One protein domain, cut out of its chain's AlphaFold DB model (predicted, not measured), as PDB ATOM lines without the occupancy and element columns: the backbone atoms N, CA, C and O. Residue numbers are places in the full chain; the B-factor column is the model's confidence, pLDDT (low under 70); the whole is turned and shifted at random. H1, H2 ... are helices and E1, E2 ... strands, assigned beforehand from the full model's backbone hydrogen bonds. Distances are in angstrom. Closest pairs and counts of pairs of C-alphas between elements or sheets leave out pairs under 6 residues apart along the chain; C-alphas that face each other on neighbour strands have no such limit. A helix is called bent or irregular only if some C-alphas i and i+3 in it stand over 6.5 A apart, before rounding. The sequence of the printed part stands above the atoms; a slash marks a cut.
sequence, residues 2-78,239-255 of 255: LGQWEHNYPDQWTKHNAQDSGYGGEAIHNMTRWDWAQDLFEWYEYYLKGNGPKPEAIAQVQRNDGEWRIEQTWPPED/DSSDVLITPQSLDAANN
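AT A GLANCE: This is residues 2 to 78 and 239 to 255 of the 255 residues of the protein "PepX_C domain-containing protein" of Candidatus Poseidoniales archaeon (UniProt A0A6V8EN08). There is little regular structure: a small antiparallel hairpin, E1 and E2, near the middle, the longest helix, H3, towards one end, short helices H1 and H2 towards the other, and loops between. The 94 printed residues hold H1, H2, H3, E1, E2 in that order, mixed in class, with 32 residues in named elements. The whole is only just compact, close to loose, with radius of gyration of the C-alphas 14.4 A and spans 42 by 34 by 25 A.

IN THESE COORDINATES: Find C-alpha 59 at (316.479, 371.278, 372.017), where E1, residues 59 to 62, begins; E2 is residues 68 to 71, each 9.9 A long. H3, residues 36 to 49, runs 19.2 A from (307.842, 378.918, 376.416). H2 is residues 25 to 30, 10.4 A; H1 is residues 13 to 16, 4.8 A.

HOW THE PARTS SIT: In the hairpin, look for N 59 and O 71, 2.8 A apart, within hydrogen-bond range. H1 and H2 are close but not clearly touching: their closest C-alphas, His 16 and Ile 28, are 6.2 A apart. H3 has every O i to N i+4 pair within range; irregular H2, with C-alphas 26 and 29 7.8 A apart, has 0 of 2, and 1 of 3 O i to N i+3 pairs; H1 is too short for an i+4 pair. H3 is apart from H1, H2 and E2.

THE WHOLE: C-alphas 21 and 50, the farthest apart, are 43.3 A apart. Residues 79 to 238 are cut out, with 13.7 A between C-alphas 78 and 239. No link is long. Confidence is under 70 at residues 249 and 252 to 255.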
ATOM      1  N   LEU A   2     316.445 374.397 377.655       95.81
ATOM      2  CA  LEU A   2     317.453 374.315 378.708       95.81
ATOM      3  C   LEU A   2     318.058 375.715 378.861       95.81
ATOM      4  O   LEU A   2     318.794 376.157 377.985       95.81
ATOM      5  N   GLY A   3     317.664 376.435 379.907       95.44
ATOM      6  CA  GLY A   3     318.160 377.779 380.199       95.44
ATOM      7  C   GLY A   3     319.045 377.802 381.437       95.44
ATOM      8  O   GLY A   3     319.068 376.839 382.203       95.44
ATOM      9  N   GLN A   4     319.712 378.930 381.669       95.38
ATOM     10  CA  GLN A   4     320.518 379.176 382.871       95.38
ATOM     11  C   GLN A   4     319.627 379.541 384.083       95.38
ATOM     12  O   GLN A   4     319.895 380.485 384.825       95.38
ATOM     13  N   TRP A   5     318.521 378.812 384.259       92.94
ATOM     14  CA  TRP A   5     317.523 379.014 385.308       92.94
ATOM     15  C   TRP A   5     317.781 377.998 386.406       92.94
ATOM     16  O   TRP A   5     317.624 376.818 386.138       92.94
ATOM     17  N   GLU A   6     318.137 378.424 387.619       89.75
ATOM     18  CA  GLU A   6     318.344 377.534 388.779       89.75
ATOM     19  C   GLU A   6     317.266 376.425 388.924       89.75
ATOM     20  O   GLU A   6     317.342 375.356 388.334       89.75
ATOM     21  N   HIS A   7     316.237 376.646 389.743       91.25
ATOM     22  CA  HIS A   7     315.074 375.765 389.884       91.25
ATOM     23  C   HIS A   7     313.801 376.589 389.648       91.25
ATOM     24  O   HIS A   7     312.827 376.506 390.399       91.25
ATOM     25  N   ASN A   8     313.848 377.449 388.628       92.56
ATOM     26  CA  ASN A   8     312.820 378.438 388.311       92.56
ATOM     27  C   ASN A   8     312.167 378.130 386.954       92.56
ATOM     28  O   ASN A   8     312.736 377.432 386.115       92.56
ATOM     29  N   TYR A   9     310.952 378.641 386.742       93.44
ATOM     30  CA  TYR A   9     310.273 378.495 385.450       93.44
ATOM     31  C   TYR A   9     310.859 379.442 384.390       93.44
ATOM     32  O   TYR A   9     311.314 380.528 384.749       93.44
ATOM     33  N   PRO A  10     310.755 379.103 383.088       94.56
ATOM     34  CA  PRO A  10     311.349 379.890 382.002       94.56
ATOM     35  C   PRO A  10     310.909 381.362 381.926       94.56
ATOM     36  O   PRO A  10     311.624 382.190 381.366       94.56
ATOM     37  N   ASP A  11     309.752 381.711 382.491       92.50
ATOM     38  CA  ASP A  11     309.153 383.052 382.482       92.50
ATOM     39  C   ASP A  11     309.212 383.785 383.840       92.50
ATOM     40  O   ASP A  11     308.662 384.881 383.991       92.50
ATOM     41  N   GLN A  12     309.898 383.232 384.849       92.44
ATOM     42  CA  GLN A  12     309.997 383.827 386.188       92.44
ATOM     43  C   GLN A  12     311.053 384.935 386.287       92.44
ATOM     44  O   GLN A  12     311.983 384.872 387.089       92.44
ATOM     45  N   TRP A  13     310.865 386.023 385.544       91.06
ATOM     46  CA  TRP A  13     311.855 387.101 385.445       91.06
ATOM     47  C   TRP A  13     312.343 387.684 386.782       91.06
ATOM     48  O   TRP A  13     313.521 387.990 386.923       91.06
ATOM     49  N   THR A  14     311.468 387.825 387.788       92.56
ATOM     50  CA  THR A  14     311.880 388.349 389.109       92.56
ATOM     51  C   THR A  14     312.911 387.458 389.797       92.56
ATOM     52  O   THR A  14     313.717 387.958 390.574       92.56
ATOM     53  N   LYS A  15     312.880 386.148 389.520       93.81
ATOM     54  CA  LYS A  15     313.877 385.185 389.989       93.81
ATOM     55  C   LYS A  15     315.153 385.307 389.175       93.81
ATOM     56  O   LYS A  15     316.217 385.408 389.767       93.81
ATOM     57  N   HIS A  16     315.028 385.380 387.851       92.94
ATOM     58  CA  HIS A  16     316.174 385.513 386.951       92.94
ATOM     59  C   HIS A  16     317.001 386.769 387.257       92.94
ATOM     60  O   HIS A  16     318.210 386.691 387.424       92.94
ATOM     61  N   ASN A  17     316.345 387.912 387.473       91.75
ATOM     62  CA  ASN A  17     317.008 389.177 387.811       91.75
ATOM     63  C   ASN A  17     317.666 389.192 389.205       91.75
ATOM     64  O   ASN A  17     318.333 390.168 389.546       91.75
ATOM     65  N   ALA A  18     317.441 388.162 390.021       92.62
ATOM     66  CA  ALA A  18     318.043 388.006 391.340       92.62
ATOM     67  C   ALA A  18     319.145 386.933 391.371       92.62
ATOM     68  O   ALA A  18     319.674 386.678 392.450       92.62
ATOM     69  N   GLN A  19     319.469 386.301 390.235       93.44
ATOM     70  CA  GLN A  19     320.539 385.306 390.162       93.44
ATOM     71  C   GLN A  19     321.912 385.967 390.273       93.44
ATOM     72  O   GLN A  19     322.189 386.991 389.645       93.44
ATOM     73  N   ASP A  20     322.780 385.337 391.058       94.62
ATOM     74  CA  ASP A  20     324.163 385.759 391.225       94.62
ATOM     75  C   ASP A  20     325.043 385.313 390.039       94.62
ATOM     76  O   ASP A  20     324.705 384.417 389.254       94.62
ATOM     77  N   SER A  21     326.218 385.938 389.920       96.00
ATOM     78  CA  SER A  21     327.261 385.528 388.969       96.00
ATOM     79  C   SER A  21     327.718 384.087 389.239       96.00
ATOM     80  O   SER A  21     327.911 383.698 390.393       96.00
ATOM     81  N   GLY A  22     327.871 383.282 388.182       95.19
ATOM     82  CA  GLY A  22     328.172 381.845 388.273       95.19
ATOM     83  C   GLY A  22     326.957 380.935 388.518       95.19
ATOM     84  O   GLY A  22     327.102 379.709 388.527       95.19
ATOM     85  N   TYR A  23     325.767 381.525 388.672       95.12
ATOM     86  CA  TYR A  23     324.475 380.835 388.786       95.12
ATOM     87  C   TYR A  23     323.501 381.227 387.664       95.12
ATOM     88  O   TYR A  23     322.294 381.043 387.796       95.12
ATOM     89  N   GLY A  24     324.024 381.766 386.557       94.56
ATOM     90  CA  GLY A  24     323.252 382.232 385.404       94.56
ATOM     91  C   GLY A  24     323.176 383.754 385.281       94.56
ATOM     92  O   GLY A  24     322.679 384.247 384.269       94.56
ATOM     93  N   GLY A  25     323.701 384.511 386.251       95.19
ATOM     94  CA  GLY A  25     323.684 385.978 386.247       95.19
ATOM     95  C   GLY A  25     324.230 386.621 384.962       95.19
ATOM     96  O   GLY A  25     323.766 387.675 384.529       95.19
ATOM     97  N   GLU A  26     325.169 385.950 384.302       95.75
ATOM     98  CA  GLU A  26     325.792 386.363 383.043       95.75
ATOM     99  C   GLU A  26     324.797 386.409 381.865       95.75
ATOM    100  O   GLU A  26     324.909 387.249 380.969       95.75
ATOM    101  N   ALA A  27     323.769 385.561 381.900       95.25
ATOM    102  CA  ALA A  27     322.811 385.371 380.820       95.25
ATOM    103  C   ALA A  27     321.509 386.184 380.987       95.25
ATOM    104  O   ALA A  27     320.660 386.152 380.091       95.25
ATOM    105  N   ILE A  28     321.328 386.910 382.106       92.06
ATOM    106  CA  ILE A  28     320.046 387.534 382.520       92.06
ATOM    107  C   ILE A  28     319.399 388.356 381.402       92.06
ATOM    108  O   ILE A  28     318.193 388.251 381.170       92.06
ATOM    109  N   HIS A  29     320.208 389.132 380.681       90.25
ATOM    110  CA  HIS A  29     319.763 390.043 379.627       90.25
ATOM    111  C   HIS A  29     319.004 389.354 378.477       90.25
ATOM    112  O   HIS A  29     318.295 390.023 377.731       90.25
ATOM    113  N   ASN A  30     319.135 388.034 378.329       92.31
ATOM    114  CA  ASN A  30     318.439 387.249 377.313       92.31
ATOM    115  C   ASN A  30     317.892 385.922 377.874       92.31
ATOM    116  O   ASN A  30     317.689 384.966 377.136       92.31
ATOM    117  N   MET A  31     317.685 385.821 379.190       92.31
ATOM    118  CA  MET A  31     317.354 384.560 379.867       92.31
ATOM    119  C   MET A  31     315.865 384.225 379.904       92.31
ATOM    120  O   MET A  31     315.493 383.057 379.789       92.31
ATOM    121  N   THR A  32     315.008 385.223 380.108       92.81
ATOM    122  CA  THR A  32     313.573 384.982 380.298       92.81
ATOM    123  C   THR A  32     312.916 384.616 378.968       92.81
ATOM    124  O   THR A  32     313.061 385.325 377.971       92.81
ATOM    125  N   ARG A  33     312.169 383.509 378.959       93.44
ATOM    126  CA  ARG A  33     311.487 382.949 377.789       93.44
ATOM    127  C   ARG A  33     309.985 383.110 377.922       93.44
ATOM    128  O   ARG A  33     309.294 382.236 378.430       93.44
ATOM    129  N   TRP A  34     309.476 384.239 377.442       90.44
ATOM    130  CA  TRP A  34     308.041 384.550 377.432       90.44
ATOM    131  C   TRP A  34     307.225 383.661 376.484       90.44
ATOM    132  O   TRP A  34     306.019 383.499 376.649       90.44
ATOM    133  N   ASP A  35     307.890 383.080 375.494       91.56
ATOM    134  CA  ASP A  35     307.341 382.215 374.457       91.56
ATOM    135  C   ASP A  35     307.240 380.739 374.874       91.56
ATOM    136  O   ASP A  35     306.569 379.966 374.200       91.56
ATOM    137  N   TRP A  36     307.815 380.332 376.010       91.94
ATOM    138  CA  TRP A  36     307.842 378.918 376.416       91.94
ATOM    139  C   TRP A  36     306.439 378.290 376.558       91.94
ATOM    140  O   TRP A  36     306.236 377.104 376.294       91.94
ATOM    141  N   ALA A  37     305.449 379.088 376.971       92.12
ATOM    142  CA  ALA A  37     304.066 378.646 377.110       92.12
ATOM    143  C   ALA A  37     303.401 378.378 375.750       92.12
ATOM    144  O   ALA A  37     302.485 377.557 375.681       92.12
ATOM    145  N   GLN A  38     303.871 379.028 374.677       91.88
ATOM    146  CA  GLN A  38     303.447 378.732 373.309       91.88
ATOM    147  C   GLN A  38     303.944 377.343 372.892       91.88
ATOM    148  O   GLN A  38     303.133 376.534 372.447       91.88
ATOM    149  N   ASP A  39     305.223 377.027 373.136       90.94
ATOM    150  CA  ASP A  39     305.794 375.702 372.845       90.94
ATOM    151  C   ASP A  39     305.011 374.587 373.568       90.94
ATOM    152  O   ASP A  39     304.654 373.560 372.980       90.94
ATOM    153  N   LEU A  40     304.667 374.805 374.845       93.44
ATOM    154  CA  LEU A  40     303.822 373.874 375.600       93.44
ATOM    155  C   LEU A  40     302.399 373.772 375.045       93.44
ATOM    156  O   LEU A  40     301.838 372.675 374.982       93.44
ATOM    157  N   PHE A  41     301.790 374.899 374.677       95.31
ATOM    158  CA  PHE A  41     300.441 374.923 374.125       95.31
ATOM    159  C   PHE A  41     300.359 374.119 372.826       95.31
ATOM    160  O   PHE A  41     299.483 373.263 372.697       95.31
ATOM    161  N   GLU A  42     301.296 374.332 371.901       94.88
ATOM    162  CA  GLU A  42     301.371 373.597 370.635       94.88
ATOM    163  C   GLU A  42     301.565 372.095 370.864       94.88
ATOM    164  O   GLU A  42     300.905 371.268 370.225       94.88
ATOM    165  N   TRP A  43     302.392 371.728 371.847       95.62
ATOM    166  CA  TRP A  43     302.551 370.338 372.264       95.62
ATOM    167  C   TRP A  43     301.239 369.721 372.758       95.62
ATOM    168  O   TRP A  43     300.863 368.628 372.315       95.62
ATOM    169  N   TYR A  44     300.504 370.416 373.632       97.56
ATOM    170  CA  TYR A  44     299.220 369.931 374.140       97.56
ATOM    171  C   TYR A  44     298.146 369.844 373.049       97.56
ATOM    172  O   TYR A  44     297.396 368.864 373.018       97.56
ATOM    173  N   GLU A  45     298.060 370.827 372.150       98.06
ATOM    174  CA  GLU A  45     297.105 370.811 371.035       98.06
ATOM    175  C   GLU A  45     297.317 369.590 370.134       98.06
ATOM    176  O   GLU A  45     296.359 368.862 369.856       98.06
ATOM    177  N   TYR A  46     298.560 369.296 369.750       97.62
ATOM    178  CA  TYR A  46     298.837 368.162 368.874       97.62
ATOM    179  C   TYR A  46     298.659 366.815 369.586       97.62
ATOM    180  O   TYR A  46     297.878 365.975 369.136       97.62
ATOM    181  N   TYR A  47     299.352 366.591 370.710       97.38
ATOM    182  CA  TYR A  47     299.418 365.259 371.325       97.38
ATOM    183  C   TYR A  47     298.190 364.894 372.161       97.38
ATOM    184  O   TYR A  47     297.876 363.707 372.268       97.38
ATOM    185  N   LEU A  48     297.490 365.870 372.751       98.00
ATOM    186  CA  LEU A  48     296.314 365.593 373.586       98.00
ATOM    187  C   LEU A  48     294.986 365.837 372.869       98.00
ATOM    188  O   LEU A  48     293.991 365.208 373.230       98.00
ATOM    189  N   LYS A  49     294.944 366.741 371.880       97.75
ATOM    190  CA  LYS A  49     293.695 367.106 371.187       97.75
ATOM    191  C   LYS A  49     293.663 366.730 369.706       97.75
ATOM    192  O   LYS A  49     292.575 366.696 369.139       97.75
ATOM    193  N   GLY A  50     294.804 366.414 369.093       97.69
ATOM    194  CA  GLY A  50     294.888 366.104 367.664       97.69
ATOM    195  C   GLY A  50     294.707 367.324 366.756       97.69
ATOM    196  O   GLY A  50     294.280 367.170 365.612       97.69
ATOM    197  N   ASN A  51     295.000 368.526 367.261       97.88
ATOM    198  CA  ASN A  51     294.891 369.782 366.526       97.88
ATOM    199  C   ASN A  51     296.273 370.281 366.079       97.88
ATOM    200  O   ASN A  51     297.239 370.200 366.830       97.88
ATOM    201  N   GLY A  52     296.343 370.890 364.891       95.94
ATOM    202  CA  GLY A  52     297.558 371.553 364.405       95.94
ATOM    203  C   GLY A  52     298.650 370.601 363.887       95.94
ATOM    204  O   GLY A  52     298.438 369.389 363.797       95.94
ATOM    205  N   PRO A  53     299.800 371.150 363.460       96.44
ATOM    206  CA  PRO A  53     300.955 370.360 363.045       96.44
ATOM    207  C   PRO A  53     301.673 369.731 364.249       96.44
ATOM    208  O   PRO A  53     301.554 370.201 365.377       96.44
ATOM    209  N   LYS A  54     302.452 368.672 363.996       96.19
ATOM    210  CA  LYS A  54     303.321 368.065 365.012       96.19
ATOM    211  C   LYS A  54     304.433 369.059 365.390       96.19
ATOM    212  O   LYS A  54     305.138 369.476 364.472       96.19
ATOM    213  N   PRO A  55     304.643 369.369 366.682       93.44
ATOM    214  CA  PRO A  55     305.773 370.185 367.109       93.44
ATOM    215  C   PRO A  55     307.108 369.533 366.746       93.44
ATOM    216  O   PRO A  55     307.242 368.301 366.780       93.44
ATOM    217  N   GLU A  56     308.095 370.364 366.433       90.75
ATOM    218  CA  GLU A  56     309.458 369.913 366.176       90.75
ATOM    219  C   GLU A  56     310.090 369.335 367.450       90.75
ATOM    220  O   GLU A  56     309.872 369.818 368.561       90.75
ATOM    221  N   ALA A  57     310.860 368.258 367.292       90.69
ATOM    222  CA  ALA A  57     311.569 367.611 368.389       90.69
ATOM    223  C   ALA A  57     313.009 368.129 368.422       90.69
ATOM    224  O   ALA A  57     313.911 367.467 367.924       90.69
ATOM    225  N   ILE A  58     313.178 369.329 368.969       94.00
ATOM    226  CA  ILE A  58     314.454 370.042 369.051       94.00
ATOM    227  C   ILE A  58     314.752 370.449 370.495       94.00
ATOM    228  O   ILE A  58     313.848 370.641 371.317       94.00
ATOM    229  N   ALA A  59     316.029 370.609 370.813       95.62
ATOM    230  CA  ALA A  59     316.479 371.278 372.017       95.62
ATOM    231  C   ALA A  59     316.691 372.768 371.722       95.62
ATOM    232  O   ALA A  59     317.192 373.154 370.676       95.62
ATOM    233  N   GLN A  60     316.301 373.614 372.667       95.88
ATOM    234  CA  GLN A  60     316.647 375.032 372.668       95.88
ATOM    235  C   GLN A  60     317.522 375.241 373.894       95.88
ATOM    236  O   GLN A  60     317.062 374.932 374.999       95.88
ATOM    237  N   VAL A  61     318.758 375.686 373.704       97.12
ATOM    238  CA  VAL A  61     319.791 375.683 374.746       97.12
ATOM    239  C   VAL A  61     320.375 377.077 374.893       97.12
ATOM    240  O   VAL A  61     320.657 377.729 373.886       97.12
ATOM    241  N   GLN A  62     320.531 377.530 376.134       97.44
ATOM    242  CA  GLN A  62     321.147 378.806 376.460       97.44
ATOM    243  C   GLN A  62     322.570 378.617 376.966       97.44
ATOM    244  O   GLN A  62     322.789 377.913 377.954       97.44
ATOM    245  N   ARG A  63     323.508 379.327 376.349       96.62
ATOM    246  CA  ARG A  63     324.887 379.432 376.815       96.62
ATOM    247  C   ARG A  63     324.992 380.402 377.991       96.62
ATOM    248  O   ARG A  63     324.159 381.294 378.150       96.62
ATOM    249  N   ASN A  64     326.010 380.234 378.830       96.62
ATOM    250  CA  ASN A  64     326.244 381.085 380.003       96.62
ATOM    251  C   ASN A  64     326.338 382.595 379.690       96.62
ATOM    252  O   ASN A  64     326.050 383.398 380.565       96.62
ATOM    253  N   ASP A  65     326.678 382.996 378.465       95.94
ATOM    254  CA  ASP A  65     326.708 384.398 378.023       95.94
ATOM    255  C   ASP A  65     325.362 384.922 377.489       95.94
ATOM    256  O   ASP A  65     325.288 386.046 377.002       95.94
ATOM    257  N   GLY A  66     324.291 384.130 377.569       95.44
ATOM    258  CA  GLY A  66     322.942 384.524 377.167       95.44
ATOM    259  C   GLY A  66     322.569 384.202 375.721       95.44
ATOM    260  O   GLY A  66     321.402 384.384 375.359       95.44
ATOM    261  N   GLU A  67     323.488 383.695 374.897       96.19
ATOM    262  CA  GLU A  67     323.148 383.247 373.546       96.19
ATOM    263  C   GLU A  67     322.241 382.011 373.593       96.19
ATOM    264  O   GLU A  67     322.511 381.041 374.302       96.19
ATOM    265  N   TRP A  68     321.162 382.034 372.811       97.25
ATOM    266  CA  TRP A  68     320.304 380.873 372.600       97.25
ATOM    267  C   TRP A  68     320.582 380.250 371.245       97.25
ATOM    268  O   TRP A  68     320.807 380.958 370.265       97.25
ATOM    269  N   ARG A  69     320.457 378.927 371.170       96.88
ATOM    270  CA  ARG A  69     320.501 378.191 369.905       96.88
ATOM    271  C   ARG A  69     319.529 377.024 369.868       96.88
ATOM    272  O   ARG A  69     319.066 376.557 370.914       96.88
ATOM    273  N   ILE A  70     319.235 376.565 368.658       96.12
ATOM    274  CA  ILE A  70     318.504 375.325 368.403       96.12
ATOM    275  C   ILE A  70     319.510 374.196 368.169       96.12
ATOM    276  O   ILE A  70     320.453 374.338 367.406       96.12
ATOM    277  N   GLU A  71     319.273 373.054 368.801       95.56
ATOM    278  CA  GLU A  71     320.007 371.809 368.591       95.56
ATOM    279  C   GLU A  71     319.010 370.698 368.241       95.56
ATOM    280  O   GLU A  71     317.887 370.671 368.750       95.56
ATOM    281  N   GLN A  72     319.403 369.742 367.398       94.81
ATOM    282  CA  GLN A  72     318.543 368.586 367.101       94.81
ATOM    283  C   GLN A  72     318.388 367.666 368.318       94.81
ATOM    284  O   GLN A  72     317.311 367.131 368.573       94.81
ATOM    285  N   THR A  73     319.453 367.516 369.105       95.69
ATOM    286  CA  THR A  73     319.477 366.726 370.337       95.69
ATOM    287  C   THR A  73     320.286 367.443 371.407       95.69
ATOM    288  O   THR A  73     321.130 368.285 371.115       95.69
ATOM    289  N   TRP A  74     320.053 367.073 372.665       95.62
ATOM    290  CA  TRP A  74     320.934 367.445 373.762       95.62
ATOM    291  C   TRP A  74     321.328 366.208 374.589       95.62
ATOM    292  O   TRP A  74     320.425 365.485 375.025       95.62
ATOM    293  N   PRO A  75     322.627 365.984 374.868       96.19
ATOM    294  CA  PRO A  75     323.773 366.675 374.267       96.19
ATOM    295  C   PRO A  75     323.785 366.570 372.726       96.19
ATOM    296  O   PRO A  75     323.113 365.687 372.176       96.19
ATOM    297  N   PRO A  76     324.494 367.466 372.017       95.50
ATOM    298  CA  PRO A  76     324.657 367.339 370.573       95.50
ATOM    299  C   PRO A  76     325.301 366.000 370.190       95.50
ATOM    300  O   PRO A  76     326.043 365.418 370.978       95.50
ATOM    301  N   GLU A  77     325.008 365.471 369.001       94.38
ATOM    302  CA  GLU A  77     325.600 364.199 368.538       94.38
ATOM    303  C   GLU A  77     327.033 364.374 368.010       94.38
ATOM    304  O   GLU A  77     327.827 363.433 368.019       94.38
ATOM    305  N   ASP A  78     327.370 365.581 367.565       95.56
ATOM    306  CA  ASP A  78     328.624 365.964 366.920       95.56
ATOM    307  C   ASP A  78     329.652 366.543 367.909       95.56
ATOM    308  O   ASP A  78     330.405 367.458 367.578       95.56
ATOM    309  N   ASP A 239     328.223 377.893 364.078       85.69
ATOM    310  CA  ASP A 239     328.171 379.209 363.457       85.69
ATOM    311  C   ASP A 239     326.906 379.950 363.917       85.69
ATOM    312  O   ASP A 239     326.128 379.467 364.740       85.69
ATOM    313  N   SER A 240     326.686 381.155 363.394       85.75
ATOM    314  CA  SER A 240     325.531 381.965 363.783       85.75
ATOM    315  C   SER A 240     324.195 381.486 363.192       85.75
ATOM    316  O   SER A 240     323.190 382.170 363.378       85.75
ATOM    317  N   SER A 241     324.160 380.402 362.407       87.81
ATOM    318  CA  SER A 241     322.939 379.956 361.719       87.81
ATOM    319  C   SER A 241     321.939 379.260 362.643       87.81
ATOM    320  O   SER A 241     320.736 379.344 362.395       87.81
ATOM    321  N   ASP A 242     322.422 378.675 363.740       88.50
ATOM    322  CA  ASP A 242     321.598 377.987 364.738       88.50
ATOM    323  C   ASP A 242     321.119 378.913 365.868       88.50
ATOM    324  O   ASP A 242     320.370 378.488 366.752       88.50
ATOM    325  N   VAL A 243     321.540 380.184 365.851       95.12
ATOM    326  CA  VAL A 243     321.184 381.171 366.877       95.12
ATOM    327  C   VAL A 243     319.674 381.399 366.880       95.12
ATOM    328  O   VAL A 243     319.066 381.811 365.890       95.12
ATOM    329  N   LEU A 244     319.069 381.177 368.043       94.19
ATOM    330  CA  LEU A 244     317.659 381.413 368.295       94.19
ATOM    331  C   LEU A 244     317.468 382.828 368.833       94.19
ATOM    332  O   LEU A 244     317.861 383.150 369.954       94.19
ATOM    333  N   ILE A 245     316.793 383.670 368.056       92.25
ATOM    334  CA  ILE A 245     316.350 384.977 368.538       92.25
ATOM    335  C   ILE A 245     315.076 384.784 369.349       92.25
ATOM    336  O   ILE A 245     314.016 384.472 368.806       92.25
ATOM    337  N   THR A 246     315.186 384.979 370.658       88.69
ATOM    338  CA  THR A 246     314.042 384.874 371.559       88.69
ATOM    339  C   THR A 246     313.247 386.187 371.549       88.69
ATOM    340  O   THR A 246     313.837 387.270 371.448       88.69
ATOM    341  N   PRO A 247     311.906 386.147 371.629       83.50
ATOM    342  CA  PRO A 247     311.107 387.362 371.701       83.50
ATOM    343  C   PRO A 247     311.351 388.101 373.025       83.50
ATOM    344  O   PRO A 247     310.809 387.735 374.067       83.50
ATOM    345  N   GLN A 248     312.131 389.179 372.972       80.12
ATOM    346  CA  GLN A 248     312.277 390.137 374.068       80.12
ATOM    347  C   GLN A 248     311.432 391.378 373.741       80.12
ATOM    348  O   GLN A 248     311.595 391.992 372.686       80.12
ATOM    349  N   SER A 249     310.483 391.742 374.606       69.12
ATOM    350  CA  SER A 249     309.711 392.987 374.448       69.12
ATOM    351  C   SER A 249     310.428 394.117 375.173       69.12
ATOM    352  O   SER A 249     310.851 393.897 376.298       69.12
ATOM    353  N   LEU A 250     310.515 395.323 374.589       70.12
ATOM    354  CA  LEU A 250     311.039 396.510 375.292       70.12
ATOM    355  C   LEU A 250     310.248 396.823 376.572       70.12
ATOM    356  O   LEU A 250     310.828 397.271 377.555       70.12
ATOM    357  N   ASP A 251     308.954 396.505 376.559       70.88
ATOM    358  CA  ASP A 251     308.037 396.644 377.690       70.88
ATOM    359  C   ASP A 251     307.991 395.383 378.578       70.88
ATOM    360  O   ASP A 251     307.161 395.296 379.486       70.88
ATOM    361  N   ALA A 252     308.814 394.364 378.293       67.75
ATOM    362  CA  ALA A 252     308.889 393.182 379.139       67.75
ATOM    363  C   ALA A 252     309.415 393.570 380.520       67.75
ATOM    364  O   ALA A 252     310.286 394.427 380.665       67.75
ATOM    365  N   ALA A 253     308.904 392.901 381.549       63.94
ATOM    366  CA  ALA A 253     309.226 393.234 382.930       63.94
ATOM    367  C   ALA A 253     310.709 393.003 383.298       63.94
ATOM    368  O   ALA A 253     311.135 393.431 384.364       63.94
ATOM    369  N   ASN A 254     311.474 392.331 382.431       67.50
ATOM    370  CA  ASN A 254     312.867 391.940 382.629       67.50
ATOM    371  C   ASN A 254     313.910 392.835 381.931       67.50
ATOM    372  O   ASN A 254     315.082 392.467 381.969       67.50
ATOM    373  N   ASN A 255     313.509 393.953 381.311       56.53
ATOM    374  CA  ASN A 255     314.431 394.932 380.709       56.53
ATOM    375  C   ASN A 255     314.877 396.042 381.659       56.53
ATOM    376  O   ASN A 255     314.074 396.448 382.531       56.53
TER     377      ASN A 255